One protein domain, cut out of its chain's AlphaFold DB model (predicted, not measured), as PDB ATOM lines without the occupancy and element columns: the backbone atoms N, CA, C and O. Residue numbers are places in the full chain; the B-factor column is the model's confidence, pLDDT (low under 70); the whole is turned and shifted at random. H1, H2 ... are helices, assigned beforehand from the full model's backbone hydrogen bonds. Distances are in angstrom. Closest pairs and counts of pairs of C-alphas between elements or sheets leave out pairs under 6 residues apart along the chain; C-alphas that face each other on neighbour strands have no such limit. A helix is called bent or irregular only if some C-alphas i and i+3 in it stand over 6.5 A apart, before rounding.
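AT A GLANCE: This is residues 14 to 130 of the 354 residues of an uncharacterized protein of Bremerella alba (UniProt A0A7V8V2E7). The long helix H3 and the helices H4, H5 and H7 form an up-and-down bundle, each running against the one before it in the chain. H1 and H2 pack on one side of it, by residues 39 to 47 of H3 and 75 to 78 of H4; H6 packs on residues 55 to 59 of H3, and the short H8 packs on H5 and H7 at the side away from H1. The printed part has 117 residues with eight named helices, H1 to H8 in order along the chain, and no named strand; its class is all helix. It is compact, with a radius of gyration of the C-alphas of 13.5 A and spans of 36, 32 and 18 A.

IN THESE COORDINATES: The longest helix, H3, holds residues 38 to 60 and measures 35.1 A, from C-alpha 38 at (190.112, 224.652, 99.452) to C-alpha 60 at (193.748, 216.450, 133.429). It is irregular, but only just: C-alphas 57 and 60 are 6.8 A apart. H4, residues 63 to 78, measures 22.0 A; H5, residues 86 to 97, 16.5 A; H7, residues 114 to 124, 15.3 A. H2, residues 26 to 34, measures 13.5 A, and H1, residues 14 to 22, 12.5 A, beginning at C-alpha 14, (186.004, 232.298, 102.147). H6, residues 99 to 106, measures 10.4 A. H8, residues 127 to 130, ends at C-alpha 130, (183.220, 203.771, 104.576).

HOW THE PARTS SIT: H3 is the hub, touching five helices. H3 and H4 form a helical hairpin at a shallow tilt of 25 degrees, opposite ways; their closest C-alphas, Ala 58 and Gln 66, are 5.3 A apart. H3 and H5 only just touch, with 3 pairs of C-alphas within 8 A, the closest Gln 45 and Ile 91 at 7.1 A. H4 touches H7 at 4 degrees, a shallow tilt, the same way, closest at C-alphas Thr 74 and Ile 114, 5.2 A. H5 touches H7 at a steep tilt of 40 degrees, opposite ways, closest at C-alphas Leu 92 and Leu 122, 6.2 A. H1 touches residues 39 to 47 of H3 at a shallow tilt of 8 degrees, the same way, closest at C-alphas Cys 18 and Val 40, 5.8 A. H2 touches residues 75 to 78 of H4, closest at C-alphas Leu 29 and Leu 76, 7.1 A. H6 touches residues 55 to 59 of H3, closest at C-alphas Thr 59 and Ala 105, 5.6 A. H8 touches residues 89 to 93 of H5, closest at C-alphas Gln 89 and Ala 129, 6.2 A. H3 and H7 are apart. Every O i to N i+4 pair is within hydrogen-bond range in H1, H4, H5, H6 and H7, against 4 of 5 in H2 and 17 of 19 in H3; H8 is too short for such a pair.

THE WHOLE: The two C-alphas farthest apart, Ser 62 and Asp 127, are 38.8 A apart. The printed part has no cut and no long link. Mean pLDDT of the printed part is 93.7, and no printed residue is under 70.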
ATOM      1  N   SER A  14     185.197 233.397 101.591       92.88
ATOM      2  CA  SER A  14     186.004 232.298 102.147       92.88
ATOM      3  C   SER A  14     186.857 232.734 103.344       92.88
ATOM      4  O   SER A  14     186.937 232.012 104.336       92.88
ATOM      5  N   SER A  15     187.423 233.947 103.307       93.69
ATOM      6  CA  SER A  15     188.192 234.512 104.426       93.69
ATOM      7  C   SER A  15     187.316 234.818 105.643       93.69
ATOM      8  O   SER A  15     187.654 234.408 106.751       93.69
ATOM      9  N   GLN A  16     186.157 235.461 105.445       94.44
ATOM     10  CA  GLN A  16     185.208 235.729 106.537       94.44
ATOM     11  C   GLN A  16     184.690 234.432 107.164       94.44
ATOM     12  O   GLN A  16     184.495 234.358 108.374       94.44
ATOM     13  N   LEU A  17     184.482 233.401 106.341       94.38
ATOM     14  CA  LEU A  17     184.066 232.090 106.813       94.38
ATOM     15  C   LEU A  17     185.154 231.450 107.683       94.38
ATOM     16  O   LEU A  17     184.851 230.959 108.765       94.38
ATOM     17  N   CYS A  18     186.420 231.505 107.259       95.38
ATOM     18  CA  CYS A  18     187.549 231.012 108.053       95.38
ATOM     19  C   CYS A  18     187.642 231.711 109.421       95.38
ATOM     20  O   CYS A  18     187.721 231.031 110.444       95.38
ATOM     21  N   GLU A  19     187.562 233.044 109.450       95.12
ATOM     22  CA  GLU A  19     187.588 233.844 110.687       95.12
ATOM     23  C   GLU A  19     186.413 233.508 111.625       95.12
ATOM     24  O   GLU A  19     186.584 233.377 112.843       95.12
ATOM     25  N   ALA A  20     185.213 233.316 111.070       93.88
ATOM     26  CA  ALA A  20     184.028 232.954 111.845       93.88
ATOM     27  C   ALA A  20     184.129 231.529 112.418       93.88
ATOM     28  O   ALA A  20     183.795 231.302 113.585       93.88
ATOM     29  N   ILE A  21     184.660 230.575 111.640       94.19
ATOM     30  CA  ILE A  21     184.933 229.218 112.129       94.19
ATOM     31  C   ILE A  21     185.928 229.282 113.291       94.19
ATOM     32  O   ILE A  21     185.659 228.674 114.326       94.19
ATOM     33  N   GLU A  22     187.042 230.008 113.168       93.19
ATOM     34  CA  GLU A  22     188.026 230.182 114.255       93.19
ATOM     35  C   GLU A  22     187.395 230.744 115.531       93.19
ATOM     36  O   GLU A  22     187.658 230.252 116.630       93.19
ATOM     37  N   SER A  23     186.484 231.705 115.369       91.31
ATOM     38  CA  SER A  23     185.733 232.350 116.455       91.31
ATOM     39  C   SER A  23     184.653 231.459 117.088       91.31
ATOM     40  O   SER A  23     183.906 231.908 117.955       91.31
ATOM     41  N   GLN A  24     184.592 230.184 116.697       90.50
ATOM     42  CA  GLN A  24     183.653 229.176 117.189       90.50
ATOM     43  C   GLN A  24     182.180 229.459 116.865       90.50
ATOM     44  O   GLN A  24     181.296 229.067 117.625       90.50
ATOM     45  N   ASP A  25     181.906 230.094 115.725       88.88
ATOM     46  CA  ASP A  25     180.542 230.302 115.240       88.88
ATOM     47  C   ASP A  25     179.948 228.990 114.679       88.88
ATOM     48  O   ASP A  25     180.448 228.411 113.708       88.88
ATOM     49  N   ASP A  26     178.866 228.505 115.300       83.75
ATOM     50  CA  ASP A  26     178.161 227.285 114.886       83.75
ATOM     51  C   ASP A  26     177.468 227.454 113.510       83.75
ATOM     52  O   ASP A  26     177.367 226.488 112.749       83.75
ATOM     53  N   VAL A  27     177.036 228.670 113.144       86.62
ATOM     54  CA  VAL A  27     176.446 228.965 111.822       86.62
ATOM     55  C   VAL A  27     177.518 228.888 110.737       86.62
ATOM     56  O   VAL A  27     177.279 228.328 109.664       86.62
ATOM     57  N   ALA A  28     178.720 229.381 111.037       92.31
ATOM     58  CA  ALA A  28     179.865 229.283 110.142       92.31
ATOM     59  C   ALA A  28     180.260 227.820 109.881       92.31
ATOM     60  O   ALA A  28     180.559 227.461 108.747       92.31
ATOM     61  N   LEU A  29     180.190 226.934 110.882       91.00
ATOM     62  CA  LEU A  29     180.452 225.504 110.671       91.00
ATOM     63  C   LEU A  29     179.429 224.828 109.749       91.00
ATOM     64  O   LEU A  29     179.807 223.990 108.929       91.00
ATOM     65  N   ALA A  30     178.152 225.205 109.839       87.44
ATOM     66  CA  ALA A  30     177.135 224.712 108.911       87.44
ATOM     67  C   ALA A  30     177.410 225.173 107.467       87.44
ATOM     68  O   ALA A  30     177.281 224.381 106.535       87.44
ATOM     69  N   ALA A  31     177.851 226.423 107.282       89.62
ATOM     70  CA  ALA A  31     178.271 226.936 105.977       89.62
ATOM     71  C   ALA A  31     179.549 226.245 105.460       89.62
ATOM     72  O   ALA A  31     179.641 225.906 104.281       89.62
ATOM     73  N   ALA A  32     180.516 225.975 106.343       92.12
ATOM     74  CA  ALA A  32     181.762 225.285 106.012       92.12
ATOM     75  C   ALA A  32     181.521 223.874 105.466       92.12
ATOM     76  O   ALA A  32     182.219 223.432 104.552       92.12
ATOM     77  N   ARG A  33     180.508 223.178 105.993       90.25
ATOM     78  CA  ARG A  33     180.154 221.825 105.563       90.25
ATOM     79  C   ARG A  33     179.802 221.740 104.083       90.25
ATOM     80  O   ARG A  33     180.294 220.849 103.403       90.25
ATOM     81  N   VAL A  34     179.022 222.695 103.584       88.62
ATOM     82  CA  VAL A  34     178.606 222.752 102.171       88.62
ATOM     83  C   VAL A  34     179.594 223.506 101.275       88.62
ATOM     84  O   VAL A  34     179.404 223.560 100.066       88.62
ATOM     85  N   SER A  35     180.643 224.108 101.843       90.50
ATOM     86  CA  SER A  35     181.667 224.814 101.070       90.50
ATOM     87  C   SER A  35     182.616 223.834 100.376       90.50
ATOM     88  O   SER A  35     183.135 222.915 101.005       90.50
ATOM     89  N   GLU A  36     182.900 224.061  99.097       90.50
ATOM     90  CA  GLU A  36     183.924 223.325  98.340       90.50
ATOM     91  C   GLU A  36     185.264 224.080  98.275       90.50
ATOM     92  O   GLU A  36     186.208 223.627  97.631       90.50
ATOM     93  N   ASP A  37     185.370 225.232  98.948       93.19
ATOM     94  CA  ASP A  37     186.555 226.084  98.875       93.19
ATOM     95  C   ASP A  37     187.769 225.428  99.577       93.19
ATOM     96  O   ASP A  37     187.705 225.128 100.779       93.19
ATOM     97  N   PRO A  38     188.907 225.243  98.874       93.19
ATOM     98  CA  PRO A  38     190.112 224.652  99.452       93.19
ATOM     99  C   PRO A  38     190.654 225.390 100.682       93.19
ATOM    100  O   PRO A  38     191.185 224.743 101.584       93.19
ATOM    101  N   LEU A  39     190.515 226.719 100.754       94.69
ATOM    102  CA  LEU A  39     190.958 227.527 101.894       94.69
ATOM    103  C   LEU A  39     190.158 227.176 103.152       94.69
ATOM    104  O   LEU A  39     190.734 226.965 104.220       94.69
ATOM    105  N   VAL A  40     188.836 227.072 103.013       95.19
ATOM    106  CA  VAL A  40     187.920 226.731 104.111       95.19
ATOM    107  C   VAL A  40     188.178 225.301 104.584       95.19
ATOM    108  O   VAL A  40     188.276 225.058 105.788       95.19
ATOM    109  N   ASN A  41     188.367 224.365 103.649       93.81
ATOM    110  CA  ASN A  41     188.690 222.974 103.967       93.81
ATOM    111  C   ASN A  41     190.041 222.854 104.692       93.81
ATOM    112  O   ASN A  41     190.124 222.199 105.732       93.81
ATOM    113  N   ALA A  42     191.081 223.540 104.206       94.94
ATOM    114  CA  ALA A  42     192.389 223.567 104.856       94.94
ATOM    115  C   ALA A  42     192.309 224.166 106.270       94.94
ATOM    116  O   ALA A  42     192.895 223.620 107.211       94.94
ATOM    117  N   LYS A  43     191.537 225.246 106.449       96.62
ATOM    118  CA  LYS A  43     191.308 225.859 107.762       96.62
ATOM    119  C   LYS A  43     190.613 224.897 108.723       96.62
ATOM    120  O   LYS A  43     191.062 224.753 109.860       96.62
ATOM    121  N   LEU A  44     189.551 224.227 108.273       96.12
ATOM    122  CA  LEU A  44     188.803 223.263 109.079       96.12
ATOM    123  C   LEU A  44     189.702 222.103 109.533       96.12
ATOM    124  O   LEU A  44     189.707 221.753 110.711       96.12
ATOM    125  N   GLN A  45     190.521 221.564 108.629       95.12
ATOM    126  CA  GLN A  45     191.468 220.490 108.940       95.12
ATOM    127  C   GLN A  45     192.545 220.916 109.941       95.12
ATOM    128  O   GLN A  45     192.857 220.158 110.860       95.12
ATOM    129  N   GLY A  46     193.096 222.125 109.793       97.06
ATOM    130  CA  GLY A  46     194.038 222.687 110.764       97.06
ATOM    131  C   GLY A  46     193.421 222.764 112.161       97.06
ATOM    132  O   GLY A  46     193.972 222.215 113.113       97.06
ATOM    133  N   LEU A  47     192.211 223.325 112.260       97.56
ATOM    134  CA  LEU A  47     191.491 223.440 113.531       97.56
ATOM    135  C   LEU A  47     191.150 222.087 114.157       97.56
ATOM    136  O   LEU A  47     191.147 221.974 115.377       97.56
ATOM    137  N   ILE A  48     190.864 221.058 113.356       98.00
ATOM    138  CA  ILE A  48     190.625 219.700 113.862       98.00
ATOM    139  C   ILE A  48     191.887 219.129 114.512       98.00
ATOM    140  O   ILE A  48     191.798 218.552 115.597       98.00
ATOM    141  N   ARG A  49     193.059 219.305 113.891       97.38
ATOM    142  CA  ARG A  49     194.331 218.829 114.457       97.38
ATOM    143  C   ARG A  49     194.694 219.575 115.738       97.38
ATOM    144  O   ARG A  49     195.039 218.931 116.728       97.38
ATOM    145  N   ASP A  50     194.530 220.895 115.749       96.94
ATOM    146  CA  ASP A  50     194.738 221.712 116.950       96.94
ATOM    147  C   ASP A  50     193.785 221.273 118.074       96.94
ATOM    148  O   ASP A  50     194.202 221.023 119.208       96.94
ATOM    149  N   GLN A  51     192.503 221.075 117.744       96.88
ATOM    150  CA  GLN A  51     191.489 220.672 118.715       96.88
ATOM    151  C   GLN A  51     191.707 219.249 119.250       96.88
ATOM    152  O   GLN A  51     191.344 218.969 120.398       96.88
ATOM    153  N   LEU A  52     192.306 218.358 118.457       96.81
ATOM    154  CA  LEU A  52     192.719 217.028 118.899       96.81
ATOM    155  C   LEU A  52     193.849 217.108 119.938       96.81
ATOM    156  O   LEU A  52     193.800 216.393 120.941       96.81
ATOM    157  N   GLY A  53     194.822 218.006 119.745       96.00
ATOM    158  CA  GLY A  53     195.856 218.299 120.744       96.00
ATOM    159  C   GLY A  53     195.248 218.795 122.059       96.00
ATOM    160  O   GLY A  53     195.492 218.221 123.123       96.00
ATOM    161  N   ASP A  54     194.346 219.774 121.970       95.56
ATOM    162  CA  ASP A  54     193.596 220.295 123.118       95.56
ATOM    163  C   ASP A  54     192.812 219.208 123.866       95.56
ATOM    164  O   ASP A  54     192.717 219.243 125.097       95.56
ATOM    165  N   LEU A  55     192.222 218.249 123.141       96.00
ATOM    166  CA  LEU A  55     191.481 217.134 123.732       96.00
ATOM    167  C   LEU A  55     192.390 216.271 124.606       96.00
ATOM    168  O   LEU A  55     192.010 215.912 125.724       96.00
ATOM    169  N   TYR A  56     193.594 215.964 124.130       95.38
ATOM    170  CA  TYR A  56     194.560 215.173 124.887       95.38
ATOM    171  C   TYR A  56     195.079 215.924 126.118       95.38
ATOM    172  O   TYR A  56     195.168 215.338 127.206       95.38
ATOM    173  N   ASP A  57     195.287 217.231 126.003       94.19
ATOM    174  CA  ASP A  57     195.702 218.083 127.119       94.19
ATOM    175  C   ASP A  57     194.580 218.337 128.138       94.19
ATOM    176  O   ASP A  57     194.835 218.594 129.320       94.19
ATOM    177  N   ALA A  58     193.315 218.262 127.714       90.38
ATOM    178  CA  ALA A  58     192.155 218.476 128.575       90.38
ATOM    179  C   ALA A  58     191.871 217.316 129.540       90.38
ATOM    180  O   ALA A  58     191.118 217.505 130.495       90.38
ATOM    181  N   THR A  59     192.500 216.152 129.357       87.00
ATOM    182  CA  THR A  59     192.279 214.946 130.183       87.00
ATOM    183  C   THR A  59     192.551 215.139 131.677       87.00
ATOM    184  O   THR A  59     191.978 214.436 132.505       87.00
ATOM    185  N   LYS A  60     193.408 216.101 132.037       86.38
ATOM    186  CA  LYS A  60     193.748 216.450 133.429       86.38
ATOM    187  C   LYS A  60     193.057 217.730 133.918       86.38
ATOM    188  O   LYS A  60     193.368 218.215 135.004       86.38
ATOM    189  N   LYS A  61     192.177 218.320 133.105       90.00
ATOM    190  CA  LYS A  61     191.490 219.586 133.394       90.00
ATOM    191  C   LYS A  61     190.100 219.323 133.989       90.00
ATOM    192  O   LYS A  61     189.684 218.184 134.176       90.00
ATOM    193  N   SER A  62     189.377 220.392 134.327       91.19
ATOM    194  CA  SER A  62     188.015 220.275 134.859       91.19
ATOM    195  C   SER A  62     187.042 219.695 133.825       91.19
ATOM    196  O   SER A  62     187.189 219.920 132.620       91.19
ATOM    197  N   ALA A  63     185.987 219.023 134.298       89.62
ATOM    198  CA  ALA A  63     184.944 218.451 133.440       89.62
ATOM    199  C   ALA A  63     184.298 219.494 132.505       89.62
ATOM    200  O   ALA A  63     183.925 219.181 131.378       89.62
ATOM    201  N   THR A  64     184.188 220.754 132.939       92.31
ATOM    202  CA  THR A  64     183.690 221.859 132.103       92.31
ATOM    203  C   THR A  64     184.597 222.114 130.900       92.31
ATOM    204  O   THR A  64     184.106 222.267 129.782       92.31
ATOM    205  N   ILE A  65     185.919 222.127 131.108       92.94
ATOM    206  CA  ILE A  65     186.889 222.331 130.026       92.94
ATOM    207  C   ILE A  65     186.860 221.140 129.067       92.94
ATOM    208  O   ILE A  65     186.761 221.346 127.860       92.94
ATOM    209  N   GLN A  66     186.871 219.917 129.599       91.31
ATOM    210  CA  GLN A  66     186.822 218.690 128.801       91.31
ATOM    211  C   GLN A  66     185.550 218.611 127.940       91.31
ATOM    212  O   GLN A  66     185.625 218.291 126.753       91.31
ATOM    213  N   ASN A  67     184.390 218.968 128.503       91.69
ATOM    214  CA  ASN A  67     183.124 219.003 127.767       91.69
ATOM    215  C   ASN A  67     183.134 220.048 126.649       91.69
ATOM    216  O   ASN A  67     182.688 219.752 125.545       91.69
ATOM    217  N   ARG A  68     183.656 221.255 126.904       94.25
ATOM    218  CA  ARG A  68     183.756 222.312 125.886       94.25
ATOM    219  C   ARG A  68     184.654 221.886 124.723       94.25
ATOM    220  O   ARG A  68     184.262 222.051 123.573       94.25
ATOM    221  N   VAL A  69     185.815 221.308 125.029       95.25
ATOM    222  CA  VAL A  69     186.748 220.779 124.021       95.25
ATOM    223  C   VAL A  69     186.101 219.644 123.221       95.25
ATOM    224  O   VAL A  69     186.137 219.660 121.994       95.25
ATOM    225  N   SER A  70     185.413 218.715 123.892       95.12
ATOM    226  CA  SER A  70     184.721 217.607 123.219       95.12
ATOM    227  C   SER A  70     183.576 218.086 122.326       95.12
ATOM    228  O   SER A  70     183.447 217.619 121.194       95.12
ATOM    229  N   LYS A  71     182.771 219.053 122.799       94.75
ATOM    230  CA  LYS A  71     181.715 219.692 121.999       94.75
ATOM    231  C   LYS A  71     182.311 220.301 120.738       94.75
ATOM    232  O   LYS A  71     181.823 220.044 119.643       94.75
ATOM    233  N   ARG A  72     183.379 221.087 120.888       95.38
ATOM    234  CA  ARG A  72     184.009 221.772 119.763       95.38
ATOM    235  C   ARG A  72     184.578 220.789 118.744       95.38
ATOM    236  O   ARG A  72     184.316 220.956 117.558       95.38
ATOM    237  N   MET A  73     185.275 219.746 119.200       96.88
ATOM    238  CA  MET A  73     185.780 218.685 118.325       96.88
ATOM    239  C   MET A  73     184.645 218.006 117.553       96.88
ATOM    240  O   MET A  73     184.732 217.848 116.342       96.88
ATOM    241  N   THR A  74     183.545 217.683 118.235       95.19
ATOM    242  CA  THR A  74     182.344 217.101 117.613       95.19
ATOM    243  C   THR A  74     181.787 218.017 116.519       95.19
ATOM    244  O   THR A  74     181.547 217.561 115.406       95.19
ATOM    245  N   CYS A  75     181.637 219.319 116.790       94.00
ATOM    246  CA  CYS A  75     181.147 220.276 115.794       94.00
ATOM    247  C   CYS A  75     182.086 220.396 114.579       94.00
ATOM    248  O   CYS A  75     181.606 220.451 113.448       94.00
ATOM    249  N   LEU A  76     183.406 220.419 114.802       97.00
ATOM    250  CA  LEU A  76     184.404 220.489 113.731       97.00
ATOM    251  C   LEU A  76     184.378 219.239 112.843       97.00
ATOM    252  O   LEU A  76     184.323 219.361 111.623       97.00
ATOM    253  N   VAL A  77     184.372 218.043 113.442       96.69
ATOM    254  CA  VAL A  77     184.306 216.779 112.690       96.69
ATOM    255  C   VAL A  77     182.983 216.675 111.934       96.69
ATOM    256  O   VAL A  77     182.983 216.320 110.763       96.69
ATOM    257  N   ASN A  78     181.864 217.070 112.544       92.75
ATOM    258  CA  ASN A  78     180.563 217.071 111.874       92.75
ATOM    259  C   ASN A  78     180.510 218.013 110.653       92.75
ATOM    260  O   ASN A  78     179.715 217.787 109.744       92.75
ATOM    261  N   ALA A  79     181.356 219.047 110.595       94.19
ATOM    262  CA  ALA A  79     181.480 219.904 109.415       94.19
ATOM    263  C   ALA A  79     182.221 219.228 108.240       94.19
ATOM    264  O   ALA A  79     182.199 219.753 107.131       94.19
ATOM    265  N   LEU A  80     182.844 218.061 108.449       94.81
ATOM    266  CA  LEU A  80     183.423 217.240 107.379       94.81
ATOM    267  C   LEU A  80     182.413 216.290 106.720       94.81
ATOM    268  O   LEU A  80     182.720 215.698 105.686       94.81
ATOM    269  N   ARG A  81     181.223 216.121 107.307       91.94
ATOM    270  CA  ARG A  81     180.211 215.173 106.830       91.94
ATOM    271  C   ARG A  81     179.816 215.448 105.375       91.94
ATOM    272  O   ARG A  81     179.659 216.604 104.986       91.94
ATOM    273  N   GLY A  82     179.674 214.389 104.576       90.12
ATOM    274  CA  GLY A  82     179.290 214.462 103.162       90.12
ATOM    275  C   GLY A  82     180.402 214.883 102.191       90.12
ATOM    276  O   GLY A  82     180.285 214.621 100.993       90.12
ATOM    277  N   LYS A  83     181.501 215.488 102.666       92.56
ATOM    278  CA  LYS A  83     182.618 215.906 101.802       92.56
ATOM    279  C   LYS A  83     183.356 214.691 101.239       92.56
ATOM    280  O   LYS A  83     183.626 213.731 101.961       92.56
ATOM    281  N   LYS A  84     183.704 214.747  99.950       92.94
ATOM    282  CA  LYS A  84     184.299 213.627  99.193       92.94
ATOM    283  C   LYS A  84     185.756 213.856  98.768       92.94
ATOM    284  O   LYS A  84     186.318 213.035  98.052       92.94
ATOM    285  N   ASP A  85     186.367 214.977  99.147       93.94
ATOM    286  CA  ASP A  85     187.732 215.295  98.735       93.94
ATOM    287  C   ASP A  85     188.780 214.454  99.494       93.94
ATOM    288  O   ASP A  85     188.590 214.062 100.650       93.94
ATOM    289  N   ALA A  86     189.921 214.203  98.846       94.56
ATOM    290  CA  ALA A  86     190.974 213.336  99.380       94.56
ATOM    291  C   ALA A  86     191.573 213.839 100.707       94.56
ATOM    292  O   ALA A  86     192.006 213.037 101.537       94.56
ATOM    293  N   SER A  87     191.595 215.156 100.931       94.38
ATOM    294  CA  SER A  87     192.147 215.730 102.160       94.38
ATOM    295  C   SER A  87     191.216 215.519 103.357       94.38
ATOM    296  O   SER A  87     191.684 215.144 104.435       94.38
ATOM    297  N   THR A  88     189.900 215.636 103.148       95.38
ATOM    298  CA  THR A  88     188.883 215.267 104.138       95.38
ATOM    299  C   THR A  88     188.920 213.771 104.445       95.38
ATOM    300  O   THR A  88     188.943 213.388 105.615       95.38
ATOM    301  N   GLN A  89     189.012 212.913 103.423       96.75
ATOM    302  CA  GLN A  89     189.178 211.470 103.635       96.75
ATOM    303  C   GLN A  89     190.404 211.179 104.515       96.75
ATOM    304  O   GLN A  89     190.304 210.442 105.494       96.75
ATOM    305  N   SER A  90     191.554 211.788 104.206       97.12
ATOM    306  CA  SER A  90     192.794 211.564 104.955       97.12
ATOM    307  C   SER A  90     192.669 211.927 106.436       97.12
ATOM    308  O   SER A  90     193.149 211.168 107.274       97.12
ATOM    309  N   ILE A  91     192.045 213.062 106.776       97.62
ATOM    310  CA  ILE A  91     191.897 213.461 108.185       97.62
ATOM    311  C   ILE A  91     190.879 212.586 108.927       97.62
ATOM    312  O   ILE A  91     191.080 212.280 110.099       97.62
ATOM    313  N   LEU A  92     189.805 212.140 108.268       98.06
ATOM    314  CA  LEU A  92     188.828 211.246 108.893       98.06
ATOM    315  C   LEU A  92     189.447 209.882 109.221       98.06
ATOM    316  O   LEU A  92     189.237 209.372 110.323       98.06
ATOM    317  N   LEU A  93     190.257 209.334 108.310       98.25
ATOM    318  CA  LEU A  93     191.026 208.109 108.551       98.25
ATOM    319  C   LEU A  93     192.032 208.297 109.700       98.25
ATOM    320  O   LEU A  93     192.076 207.475 110.612       98.25
ATOM    321  N   GLU A  94     192.756 209.423 109.728       97.88
ATOM    322  CA  GLU A  94     193.678 209.777 110.821       97.88
ATOM    323  C   GLU A  94     192.970 209.792 112.192       97.88
ATOM    324  O   GLU A  94     193.475 209.240 113.180       97.88
ATOM    325  N   LEU A  95     191.782 210.399 112.274       98.19
ATOM    326  CA  LEU A  95     190.984 210.435 113.502       98.19
ATOM    327  C   LEU A  95     190.495 209.042 113.907       98.19
ATOM    328  O   LEU A  95     190.550 208.689 115.088       98.19
ATOM    329  N   PHE A  96     190.048 208.241 112.943       97.88
ATOM    330  CA  PHE A  96     189.540 206.894 113.181       97.88
ATOM    331  C   PHE A  96     190.627 205.918 113.647       97.88
ATOM    332  O   PHE A  96     190.401 205.119 114.564       97.88
ATOM    333  N   ASP A  97     191.843 206.043 113.124       97.00
ATOM    334  CA  ASP A  97     193.009 205.307 113.621       97.00
ATOM    335  C   ASP A  97     193.347 205.683 115.073       97.00
ATOM    336  O   ASP A  97     193.816 204.854 115.858       97.00
ATOM    337  N   ASN A  98     193.030 206.914 115.487       96.81
ATOM    338  CA  ASN A  98     193.203 207.384 116.861       96.81
ATOM    339  C   ASN A  98     191.963 207.189 117.761       96.81
ATOM    340  O   ASN A  98     191.998 207.610 118.925       96.81
ATOM    341  N   ARG A  99     190.902 206.501 117.306       95.31
ATOM    342  CA  ARG A  99     189.619 206.348 118.036       95.31
ATOM    343  C   ARG A  99     189.755 205.846 119.475       95.31
ATOM    344  O   ARG A  99     189.046 206.304 120.369       95.31
ATOM    345  N   THR A 100     190.703 204.944 119.747       94.38
ATOM    346  CA  THR A 100     190.942 204.425 121.107       94.38
ATOM    347  C   THR A 100     191.570 205.482 122.017       94.38
ATOM    348  O   THR A 100     191.229 205.566 123.199       94.38
ATOM    349  N   LYS A 101     192.472 206.319 121.485       96.19
ATOM    350  CA  LYS A 101     193.054 207.444 122.235       96.19
ATOM    351  C   LYS A 101     192.012 208.533 122.475       96.19
ATOM    352  O   LYS A 101     191.955 209.060 123.582       96.19
ATOM    353  N   ILE A 102     191.177 208.822 121.474       96.19
ATOM    354  CA  ILE A 102     190.049 209.755 121.586       96.19
ATOM    355  C   ILE A 102     189.095 209.276 122.686       96.19
ATOM    356  O   ILE A 102     188.905 209.998 123.660       96.19
ATOM    357  N   ALA A 103     188.608 208.032 122.623       94.00
ATOM    358  CA  ALA A 103     187.736 207.455 123.654       94.00
ATOM    359  C   ALA A 103     188.351 207.553 125.060       94.00
ATOM    360  O   ALA A 103     187.694 207.970 126.014       94.00
ATOM    361  N   LYS A 104     189.644 207.226 125.195       94.25
ATOM    362  CA  LYS A 104     190.364 207.347 126.470       94.25
ATOM    363  C   LYS A 104     190.404 208.792 126.976       94.25
ATOM    364  O   LYS A 104     190.274 209.002 128.179       94.25
ATOM    365  N   ALA A 105     190.585 209.767 126.086       94.62
ATOM    366  CA  ALA A 105     190.609 211.181 126.442       94.62
ATOM    367  C   ALA A 105     189.220 211.735 126.801       94.62
ATOM    368  O   ALA A 105     189.111 212.619 127.650       94.62
ATOM    369  N   GLN A 106     188.155 211.198 126.202       91.75
ATOM    370  CA  GLN A 106     186.771 211.561 126.516       91.75
ATOM    371  C   GLN A 106     186.269 210.944 127.828       91.75
ATOM    372  O   GLN A 106     185.426 211.529 128.506       91.75
ATOM    373  N   GLY A 107     186.817 209.791 128.217       89.19
ATOM    374  CA  GLY A 107     186.391 209.064 129.406       89.19
ATOM    375  C   GLY A 107     185.093 208.282 129.184       89.19
ATOM    376  O   GLY A 107     184.711 207.970 128.060       89.19
ATOM    377  N   LYS A 108     184.425 207.903 130.279       87.00
ATOM    378  CA  LYS A 108     183.198 207.090 130.230       87.00
ATOM    379  C   LYS A 108     181.971 207.972 129.994       87.00
ATOM    380  O   LYS A 108     181.811 208.964 130.698       87.00
ATOM    381  N   ALA A 109     181.089 207.546 129.086       82.88
ATOM    382  CA  ALA A 109     179.802 208.185 128.785       82.88
ATOM    383  C   ALA A 109     179.913 209.701 128.491       82.88
ATOM    384  O   ALA A 109     179.361 210.524 129.231       82.88
ATOM    385  N   PRO A 110     180.657 210.098 127.441       86.62
ATOM    386  CA  PRO A 110     180.804 211.505 127.100       86.62
ATOM    387  C   PRO A 110     179.466 212.121 126.673       86.62
ATOM    388  O   PRO A 110     178.657 211.491 126.001       86.62
ATOM    389  N   LYS A 111     179.253 213.399 127.010       88.25
ATOM    390  CA  LYS A 111     178.079 214.160 126.536       88.25
ATOM    391  C   LYS A 111     178.090 214.406 125.024       88.25
ATOM    392  O   LYS A 111     177.043 214.652 124.437       88.25
ATOM    393  N   HIS A 112     179.278 214.403 124.426       91.81
ATOM    394  CA  HIS A 112     179.501 214.605 123.001       91.81
ATOM    395  C   HIS A 112     180.406 213.479 122.520       91.81
ATOM    396  O   HIS A 112     181.571 213.455 122.903       91.81
ATOM    397  N   ASP A 113     179.878 212.532 121.755       92.38
ATOM    398  CA  ASP A 113     180.638 211.370 121.299       92.38
ATOM    399  C   ASP A 113     181.390 211.699 120.001       92.38
ATOM    400  O   ASP A 113     180.802 211.825 118.920       92.38
ATOM    401  N   ILE A 114     182.710 211.884 120.121       95.38
ATOM    402  CA  ILE A 114     183.552 212.229 118.973       95.38
ATOM    403  C   ILE A 114     183.684 211.015 118.057       95.38
ATOM    404  O   ILE A 114     183.639 211.181 116.843       95.38
ATOM    405  N   ASN A 115     183.801 209.803 118.608       95.06
ATOM    406  CA  ASN A 115     183.963 208.592 117.805       95.06
ATOM    407  C   ASN A 115     182.718 208.315 116.963       95.06
ATOM    408  O   ASN A 115     182.856 208.076 115.765       95.06
ATOM    409  N   ALA A 116     181.521 208.442 117.539       93.06
ATOM    410  CA  ALA A 116     180.277 208.317 116.781       93.06
ATOM    411  C   ALA A 116     180.214 209.334 115.623       93.06
ATOM    412  O   ALA A 116     179.831 208.996 114.504       93.06
ATOM    413  N   THR A 117     180.672 210.567 115.863       94.50
ATOM    414  CA  THR A 117     180.701 211.629 114.842       94.50
ATOM    415  C   THR A 117     181.748 211.368 113.755       94.50
ATOM    416  O   THR A 117     181.491 211.629 112.578       94.50
ATOM    417  N   VAL A 118     182.914 210.818 114.116       97.00
ATOM    418  CA  VAL A 118     183.940 210.369 113.159       97.00
ATOM    419  C   VAL A 118     183.393 209.235 112.293       97.00
ATOM    420  O   VAL A 118     183.489 209.325 111.073       97.00
ATOM    421  N   MET A 119     182.766 208.215 112.890       95.94
ATOM    422  CA  MET A 119     182.158 207.099 112.154       95.94
ATOM    423  C   MET A 119     181.076 207.589 111.188       95.94
ATOM    424  O   MET A 119     181.065 207.192 110.026       95.94
ATOM    425  N   GLN A 120     180.199 208.494 111.637       93.94
ATOM    426  CA  GLN A 120     179.170 209.079 110.779       93.94
ATOM    427  C   GLN A 120     179.779 209.856 109.607       93.94
ATOM    428  O   GLN A 120     179.317 209.738 108.472       93.94
ATOM    429  N   SER A 121     180.828 210.635 109.873       94.62
ATOM    430  CA  SER A 121     181.507 211.418 108.841       94.62
ATOM    431  C   SER A 121     182.210 210.515 107.828       94.62
ATOM    432  O   SER A 121     182.060 210.755 106.633       94.62
ATOM    433  N   LEU A 122     182.877 209.441 108.276       96.44
ATOM    434  CA  LEU A 122     183.461 208.411 107.406       96.44
ATOM    435  C   LEU A 122     182.410 207.786 106.487       96.44
ATOM    436  O   LEU A 122     182.579 207.822 105.272       96.44
ATOM    437  N   ALA A 123     181.310 207.279 107.054       94.69
ATOM    438  CA  ALA A 123     180.263 206.597 106.293       94.69
ATOM    439  C   ALA A 123     179.618 207.500 105.229       94.69
ATOM    440  O   ALA A 123     179.274 207.038 104.149       94.69
ATOM    441  N   SER A 124     179.485 208.798 105.516       92.88
ATOM    442  CA  SER A 124     178.938 209.784 104.573       92.88
ATOM    443  C   SER A 124     179.958 210.352 103.571       92.88
ATOM    444  O   SER A 124     179.568 211.107 102.678       92.88
ATOM    445  N   SER A 125     181.255 210.064 103.727       93.38
ATOM    446  CA  SER A 125     182.343 210.617 102.908       93.38
ATOM    447  C   SER A 125     182.588 209.721 101.687       93.38
ATOM    448  O   SER A 125     181.673 209.496 100.906       93.38
ATOM    449  N   THR A 126     183.791 209.228 101.436       94.81
ATOM    450  CA  THR A 126     184.087 208.384 100.268       94.81
ATOM    451  C   THR A 126     183.844 206.900 100.546       94.81
ATOM    452  O   THR A 126     183.792 206.478 101.700       94.81
ATOM    453  N   ASP A 127     183.776 206.080  99.493       94.94
ATOM    454  CA  ASP A 127     183.715 204.621  99.656       94.94
ATOM    455  C   ASP A 127     184.902 204.070 100.437       94.94
ATOM    456  O   ASP A 127     184.707 203.247 101.321       94.94
ATOM    457  N   VAL A 128     186.103 204.597 100.187       96.44
ATOM    458  CA  VAL A 128     187.323 204.215 100.913       96.44
ATOM    459  C   VAL A 128     187.199 204.516 102.412       96.44
ATOM    460  O   VAL A 128     187.657 203.739 103.245       96.44
ATOM    461  N   ALA A 129     186.580 205.644 102.773       95.81
ATOM    462  CA  ALA A 129     186.325 205.997 104.165       95.81
ATOM    463  C   ALA A 129     185.297 205.061 104.821       95.81
ATOM    464  O   ALA A 129     185.496 204.630 105.960       95.81
ATOM    465  N   ALA A 130     184.217 204.729 104.110       96.25
ATOM    466  CA  ALA A 130     183.220 203.771 104.576       96.25
ATOM    467  C   ALA A 130     183.805 202.350 104.707       96.25
ATOM    468  O   ALA A 130     183.551 201.675 105.701       96.25
TER     469      ALA A 130